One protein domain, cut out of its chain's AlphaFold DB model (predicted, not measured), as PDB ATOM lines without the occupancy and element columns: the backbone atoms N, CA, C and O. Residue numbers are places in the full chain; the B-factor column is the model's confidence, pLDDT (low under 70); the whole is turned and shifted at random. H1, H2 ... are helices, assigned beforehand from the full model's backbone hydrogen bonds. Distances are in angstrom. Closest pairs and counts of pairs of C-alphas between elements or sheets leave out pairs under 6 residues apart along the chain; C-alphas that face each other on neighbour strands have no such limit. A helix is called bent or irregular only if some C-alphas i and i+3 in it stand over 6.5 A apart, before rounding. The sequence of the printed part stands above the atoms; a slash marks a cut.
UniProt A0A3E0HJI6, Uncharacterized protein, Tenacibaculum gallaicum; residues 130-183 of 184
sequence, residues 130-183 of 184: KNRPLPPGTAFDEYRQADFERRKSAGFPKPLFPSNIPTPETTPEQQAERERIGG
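This is residues 130 to 183 of the 184 residues of an uncharacterized protein of Tenacibaculum gallaicum (UniProt A0A3E0HJI6). What is the main shape? A longer kinked helix, H1, and a shorter helix, H2, run the same way at a slant, joined by a wide loop, residues 154 to 171. How large is it? The 54 printed residues, with H1 then H2 and no named strand, are all helix by class and compact, radius of gyration of the C-alphas 10.7 A, spanning 28 by 22 by 19 A.

How do the helices meet? H1, residues 138 to 153, only just touches H2, residues 172 to 182, with 3 pairs of C-alphas within 8 A, using residues 148 to 152 alone. The closest C-alphas, of Lys 152 and Arg 178, are 7.2 A apart. The tilt is steep, only just, at 37 degrees. What of their backbones? Every O i to N i+4 pair is within hydrogen-bond range in H2, and 8 of 12 in H1.

Where is H1? It runs 24.3 A from C-alpha 138 at (-6.963, 21.770, -26.071), with a kink of 50 degrees near residue 145, and is irregular: C-alphas 139 and 142 are 8.0 A apart. Where is H2? It runs 15.2 A to C-alpha 182 at (-33.171, 23.440, -27.496).

What is farthest apart? The C-alphas of Ala 139 and Gly 183, 29.4 A. Is it unbroken? The printed part has no cut; the H1 to H2 link is long, 18 residues. Where is confidence low? No printed residue is under 70.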
ATOM      1  N   LYS A 130     -23.380  30.622 -21.969       89.75
ATOM      2  CA  LYS A 130     -23.801  29.393 -21.279       89.75
ATOM      3  C   LYS A 130     -24.318  28.302 -22.208       89.75
ATOM      4  O   LYS A 130     -24.394  27.158 -21.777       89.75
ATOM      5  N   ASN A 131     -24.684  28.623 -23.446       89.06
ATOM      6  CA  ASN A 131     -25.222  27.636 -24.363       89.06
ATOM      7  C   ASN A 131     -24.228  27.134 -25.414       89.06
ATOM      8  O   ASN A 131     -24.345  26.001 -25.884       89.06
ATOM      9  N   ARG A 132     -23.240  27.947 -25.787       89.62
ATOM     10  CA  ARG A 132     -22.216  27.519 -26.747       89.62
ATOM     11  C   ARG A 132     -21.319  26.452 -26.114       89.62
ATOM     12  O   ARG A 132     -21.091  26.520 -24.906       89.62
ATOM     13  N   PRO A 133     -20.773  25.502 -26.889       92.25
ATOM     14  CA  PRO A 133     -19.711  24.631 -26.392       92.25
ATOM     15  C   PRO A 133     -18.513  25.457 -25.921       92.25
ATOM     16  O   PRO A 133     -18.337  26.596 -26.353       92.25
ATOM     17  N   LEU A 134     -17.663  24.893 -25.061       93.31
ATOM     18  CA  LEU A 134     -16.413  25.555 -24.675       93.31
ATOM     19  C   LEU A 134     -15.571  25.914 -25.919       93.31
ATOM     20  O   LEU A 134     -15.567  25.131 -26.880       93.31
ATOM     21  N   PRO A 135     -14.855  27.061 -25.913       91.69
ATOM     22  CA  PRO A 135     -14.060  27.508 -27.053       91.69
ATOM     23  C   PRO A 135     -13.147  26.409 -27.626       91.69
ATOM     24  O   PRO A 135     -12.685  25.533 -26.881       91.69
ATOM     25  N   PRO A 136     -12.890  26.417 -28.945       88.81
ATOM     26  CA  PRO A 136     -12.020  25.430 -29.576       88.81
ATOM     27  C   PRO A 136     -10.584  25.522 -29.037       88.81
ATOM     28  O   PRO A 136     -10.136  26.582 -28.606       88.81
ATOM     29  N   GLY A 137      -9.862  24.402 -29.078       88.31
ATOM     30  CA  GLY A 137      -8.507  24.266 -28.535       88.31
ATOM     31  C   GLY A 137      -8.427  23.213 -27.430       88.31
ATOM     32  O   GLY A 137      -9.447  22.704 -26.976       88.31
ATOM     33  N   THR A 138      -7.213  22.895 -26.990       91.81
ATOM     34  CA  THR A 138      -6.963  21.770 -26.071       91.81
ATOM     35  C   THR A 138      -7.134  22.118 -24.594       91.81
ATOM     36  O   THR A 138      -7.243  21.231 -23.754       91.81
ATOM     37  N   ALA A 139      -7.203  23.411 -24.257       90.31
ATOM     38  CA  ALA A 139      -7.268  23.886 -22.872       90.31
ATOM     39  C   ALA A 139      -8.517  23.413 -22.106       90.31
ATOM     40  O   ALA A 139      -8.521  23.409 -20.878       90.31
ATOM     41  N   PHE A 140      -9.580  23.035 -22.822       92.94
ATOM     42  CA  PHE A 140     -10.876  22.694 -22.239       92.94
ATOM     43  C   PHE A 140     -11.314  21.248 -22.476       92.94
ATOM     44  O   PHE A 140     -12.423  20.901 -22.075       92.94
ATOM     45  N   ASP A 141     -10.490  20.410 -23.113       93.06
ATOM     46  CA  ASP A 141     -10.904  19.080 -23.582       93.06
ATOM     47  C   ASP A 141     -11.431  18.188 -22.454       93.06
ATOM     48  O   ASP A 141     -12.480  17.561 -22.605       93.06
ATOM     49  N   GLU A 142     -10.788  18.229 -21.286       94.75
ATOM     50  CA  GLU A 142     -11.205  17.483 -20.090       94.75
ATOM     51  C   GLU A 142     -12.591  17.904 -19.566       94.75
ATOM     52  O   GLU A 142     -13.300  17.111 -18.950       94.75
ATOM     53  N   TYR A 143     -13.013  19.141 -19.842       93.50
ATOM     54  CA  TYR A 143     -14.257  19.720 -19.333       93.50
ATOM     55  C   TYR A 143     -15.407  19.685 -20.345       93.50
ATOM     56  O   TYR A 143     -16.547  19.959 -19.968       93.50
ATOM     57  N   ARG A 144     -15.154  19.349 -21.621       92.75
ATOM     58  CA  ARG A 144     -16.169  19.414 -22.694       92.75
ATOM     59  C   ARG A 144     -17.384  18.540 -22.407       92.75
ATOM     60  O   ARG A 144     -18.512  19.005 -22.548       92.75
ATOM     61  N   GLN A 145     -17.160  17.304 -21.963       93.88
ATOM     62  CA  GLN A 145     -18.259  16.383 -21.666       93.88
ATOM     63  C   GLN A 145     -19.099  16.879 -20.482       93.88
ATOM     64  O   GLN A 145     -20.325  16.879 -20.552       93.88
ATOM     65  N   ALA A 146     -18.452  17.352 -19.414       93.69
ATOM     66  CA  ALA A 146     -19.149  17.889 -18.249       93.69
ATOM     67  C   ALA A 146     -19.937  19.172 -18.585       93.69
ATOM     68  O   ALA A 146     -21.077  19.330 -18.148       93.69
ATOM     69  N   ASP A 147     -19.365  20.067 -19.402       93.88
ATOM     70  CA  ASP A 147     -20.060  21.254 -19.910       93.88
ATOM     71  C   ASP A 147     -21.288  20.874 -20.746       93.88
ATOM     72  O   ASP A 147     -22.342  21.483 -20.558       93.88
ATOM     73  N   PHE A 148     -21.188  19.857 -21.608       94.00
ATOM     74  CA  PHE A 148     -22.320  19.366 -22.392       94.00
ATOM     75  C   PHE A 148     -23.447  18.821 -21.507       94.00
ATOM     76  O   PHE A 148     -24.588  19.260 -21.645       94.00
ATOM     77  N   GLU A 149     -23.148  17.928 -20.558       94.38
ATOM     78  CA  GLU A 149     -24.169  17.354 -19.666       94.38
ATOM     79  C   GLU A 149     -24.857  18.422 -18.805       94.38
ATOM     80  O   GLU A 149     -26.076  18.393 -18.612       94.38
ATOM     81  N   ARG A 150     -24.107  19.429 -18.341       93.81
ATOM     82  CA  ARG A 150     -24.687  20.594 -17.660       93.81
ATOM     83  C   ARG A 150     -25.616  21.387 -18.579       93.81
ATOM     84  O   ARG A 150     -26.709  21.767 -18.168       93.81
ATOM     85  N   ARG A 151     -25.196  21.694 -19.809       92.81
ATOM     86  CA  ARG A 151     -26.037  22.453 -20.754       92.81
ATOM     87  C   ARG A 151     -27.300  21.677 -21.117       92.81
ATOM     88  O   ARG A 151     -28.376  22.269 -21.193       92.81
ATOM     89  N   LYS A 152     -27.180  20.355 -21.241       93.31
ATOM     90  CA  LYS A 152     -28.294  19.431 -21.436       93.31
ATOM     91  C   LYS A 152     -29.282  19.472 -20.273       93.31
ATOM     92  O   LYS A 152     -30.480  19.583 -20.515       93.31
ATOM     93  N   SER A 153     -28.810  19.444 -19.023       93.25
ATOM     94  CA  SER A 153     -29.692  19.533 -17.849       93.25
ATOM     95  C   SER A 153     -30.360  20.905 -17.702       93.25
ATOM     96  O   SER A 153     -31.497  20.982 -17.240       93.25
ATOM     97  N   ALA A 154     -29.706  21.972 -18.165       90.94
ATOM     98  CA  ALA A 154     -30.275  23.317 -18.252       90.94
ATOM     99  C   ALA A 154     -31.215  23.525 -19.460       90.94
ATOM    100  O   ALA A 154     -31.795  24.603 -19.599       90.94
ATOM    101  N   GLY A 155     -31.363  22.525 -20.336       91.81
ATOM    102  CA  GLY A 155     -32.249  22.580 -21.500       91.81
ATOM    103  C   GLY A 155     -31.738  23.440 -22.659       91.81
ATOM    104  O   GLY A 155     -32.556  23.927 -23.432       91.81
ATOM    105  N   PHE A 156     -30.420  23.640 -22.778       90.69
ATOM    106  CA  PHE A 156     -29.783  24.445 -23.833       90.69
ATOM    107  C   PHE A 156     -30.406  25.852 -23.980       90.69
ATOM    108  O   PHE A 156     -31.131  26.128 -24.946       90.69
ATOM    109  N   PRO A 157     -30.153  26.758 -23.010       87.81
ATOM    110  CA  PRO A 157     -30.731  28.100 -23.018       87.81
ATOM    111  C   PRO A 157     -30.347  28.876 -24.284       87.81
ATOM    112  O   PRO A 157     -29.392  28.545 -24.976       87.81
ATOM    113  N   LYS A 158     -31.063  29.953 -24.611       86.56
ATOM    114  CA  LYS A 158     -30.690  30.756 -25.786       86.56
ATOM    115  C   LYS A 158     -29.300  31.400 -25.615       86.56
ATOM    116  O   LYS A 158     -28.946  31.758 -24.490       86.56
ATOM    117  N   PRO A 159     -28.537  31.589 -26.709       85.62
ATOM    118  CA  PRO A 159     -27.240  32.256 -26.671       85.62
ATOM    119  C   PRO A 159     -27.364  33.674 -26.122       85.62
ATOM    120  O   PRO A 159     -28.327  34.374 -26.443       85.62
ATOM    121  N   LEU A 160     -26.361  34.120 -25.362       83.88
ATOM    122  CA  LEU A 160     -26.303  35.503 -24.863       83.88
ATOM    123  C   LEU A 160     -26.246  36.517 -26.012       83.88
ATOM    124  O   LEU A 160     -26.850  37.584 -25.935       83.88
ATOM    125  N   PHE A 161     -25.546  36.158 -27.089       81.44
ATOM    126  CA  PHE A 161     -25.432  36.967 -28.297       81.44
ATOM    127  C   PHE A 161     -25.845  36.133 -29.511       81.44
ATOM    128  O   PHE A 161     -25.275  35.054 -29.719       81.44
ATOM    129  N   PRO A 162     -26.805  36.597 -30.332       79.81
ATOM    130  CA  PRO A 162     -27.156  35.908 -31.564       79.81
ATOM    131  C   PRO A 162     -25.955  35.905 -32.519       79.81
ATOM    132  O   PRO A 162     -25.225  36.888 -32.630       79.81
ATOM    133  N   SER A 163     -25.738  34.782 -33.198       77.75
ATOM    134  CA  SER A 163     -24.646  34.597 -34.152       77.75
ATOM    135  C   SER A 163     -25.161  33.836 -35.363       77.75
ATOM    136  O   SER A 163     -25.842  32.828 -35.208       77.75
ATOM    137  N   ASN A 164     -24.779  34.291 -36.555       80.50
ATOM    138  CA  ASN A 164     -25.016  33.559 -37.803       80.50
ATOM    139  C   ASN A 164     -23.931  32.504 -38.071       80.50
ATOM    140  O   ASN A 164     -24.041  31.726 -39.014       80.50
ATOM    141  N   ILE A 165     -22.862  32.499 -37.271       79.31
ATOM    142  CA  ILE A 165     -21.790  31.509 -37.354       79.31
ATOM    143  C   ILE A 165     -22.222  30.279 -36.543       79.31
ATOM    144  O   ILE A 165     -22.518  30.436 -35.349       79.31
ATOM    145  N   PRO A 166     -22.254  29.078 -37.152       80.69
ATOM    146  CA  PRO A 166     -22.602  27.853 -36.446       80.69
ATOM    147  C   PRO A 166     -21.561  27.536 -35.367       80.69
ATOM    148  O   PRO A 166     -20.363  27.754 -35.546       80.69
ATOM    149  N   THR A 167     -22.029  27.001 -34.241       84.88
ATOM    150  CA  THR A 167     -21.193  26.595 -33.100       84.88
ATOM    151  C   THR A 167     -21.384  25.099 -32.852       84.88
ATOM    152  O   THR A 167     -22.161  24.735 -31.966       84.88
ATOM    153  N   PRO A 168     -20.755  24.239 -33.680       87.38
ATOM    154  CA  PRO A 168     -20.982  22.801 -33.618       87.38
ATOM    155  C   PRO A 168     -20.471  22.218 -32.300       87.38
ATOM    156  O   PRO A 168     -19.423  22.626 -31.793       87.38
ATOM    157  N   GLU A 169     -21.209  21.252 -31.758       89.56
ATOM    158  CA  GLU A 169     -20.740  20.421 -30.647       89.56
ATOM    159  C   GLU A 169     -19.553  19.531 -31.056       89.56
ATOM    160  O   GLU A 169     -19.179  19.437 -32.225       89.56
ATOM    161  N   THR A 170     -18.942  18.860 -30.074       86.31
ATOM    162  CA  THR A 170     -17.746  18.029 -30.313       86.31
ATOM    163  C   THR A 170     -18.064  16.796 -31.161       86.31
ATOM    164  O   THR A 170     -17.221  16.357 -31.942       86.31
ATOM    165  N   THR A 171     -19.284  16.260 -31.053       89.75
ATOM    166  CA  THR A 171     -19.753  15.142 -31.881       89.75
ATOM    167  C   THR A 171     -21.073  15.466 -32.595       89.75
ATOM    168  O   THR A 171     -21.886  16.240 -32.078       89.75
ATOM    169  N   PRO A 172     -21.346  14.850 -33.764       91.50
ATOM    170  CA  PRO A 172     -22.626  15.017 -34.462       91.50
ATOM    171  C   PRO A 172     -23.847  14.582 -33.634       91.50
ATOM    172  O   PRO A 172     -24.922  15.159 -33.757       91.50
ATOM    173  N   GLU A 173     -23.685  13.586 -32.763       92.06
ATOM    174  CA  GLU A 173     -24.749  13.092 -31.880       92.06
ATOM    175  C   GLU A 173     -25.133  14.130 -30.818       92.06
ATOM    176  O   GLU A 173     -26.315  14.369 -30.575       92.06
ATOM    177  N   GLN A 174     -24.136  14.795 -30.223       91.81
ATOM    178  CA  GLN A 174     -24.353  15.894 -29.280       91.81
ATOM    179  C   GLN A 174     -25.067  17.070 -29.947       91.81
ATOM    180  O   GLN A 174     -25.957  17.673 -29.345       91.81
ATOM    181  N   GLN A 175     -24.706  17.369 -31.197       90.62
ATOM    182  CA  GLN A 175     -25.350  18.413 -31.986       90.62
ATOM    183  C   GLN A 175     -26.839  18.104 -32.207       90.62
ATOM    184  O   GLN A 175     -27.686  18.942 -31.900       90.62
ATOM    185  N   ALA A 176     -27.167  16.888 -32.653       90.81
ATOM    186  CA  ALA A 176     -28.553  16.465 -32.857       90.81
ATOM    187  C   ALA A 176     -29.372  16.490 -31.551       90.81
ATOM    188  O   ALA A 176     -30.534  16.893 -31.542       90.81
ATOM    189  N   GLU A 177     -28.766  16.098 -30.428       91.50
ATOM    190  CA  GLU A 177     -29.419  16.126 -29.116       91.50
ATOM    191  C   GLU A 177     -29.693  17.559 -28.635       91.50
ATOM    192  O   GLU A 177     -30.766  17.840 -28.093       91.50
ATOM    193  N   ARG A 178     -28.755  18.483 -28.867       90.25
ATOM    194  CA  ARG A 178     -28.947  19.908 -28.584       90.25
ATOM    195  C   ARG A 178     -30.082  20.495 -29.414       90.25
ATOM    196  O   ARG A 178     -30.923  21.185 -28.850       90.25
ATOM    197  N   GLU A 179     -30.133  20.210 -30.711       89.19
ATOM    198  CA  GLU A 179     -31.207  20.683 -31.598       89.19
ATOM    199  C   GLU A 179     -32.573  20.133 -31.164       89.19
ATOM    200  O   GLU A 179     -33.562  20.867 -31.112       89.19
ATOM    201  N   ARG A 180     -32.618  18.858 -30.756       89.94
ATOM    202  CA  ARG A 180     -33.832  18.201 -30.256       89.94
ATOM    203  C   ARG A 180     -34.370  18.830 -28.969       89.94
ATOM    204  O   ARG A 180     -35.585  18.926 -28.813       89.94
ATOM    205  N   ILE A 181     -33.493  19.197 -28.033       89.50
ATOM    206  CA  ILE A 181     -33.880  19.743 -26.720       89.50
ATOM    207  C   ILE A 181     -34.080  21.262 -26.779       89.50
ATOM    208  O   ILE A 181     -35.070  21.766 -26.256       89.50
ATOM    209  N   GLY A 182     -33.146  21.983 -27.399       83.50
ATOM    210  CA  GLY A 182     -33.171  23.440 -27.496       83.50
ATOM    211  C   GLY A 182     -34.288  23.943 -28.407       83.50
ATOM    212  O   GLY A 182     -34.905  24.961 -28.105       83.50
ATOM    213  N   GLY A 183     -34.605  23.212 -29.482       78.69
ATOM    214  CA  GLY A 183     -35.680  23.570 -30.410       78.69
ATOM    215  C   GLY A 183     -35.376  24.794 -31.279       78.69
ATOM    216  O   GLY A 183     -36.307  25.450 -31.750       78.69
TER     217      GLY A 183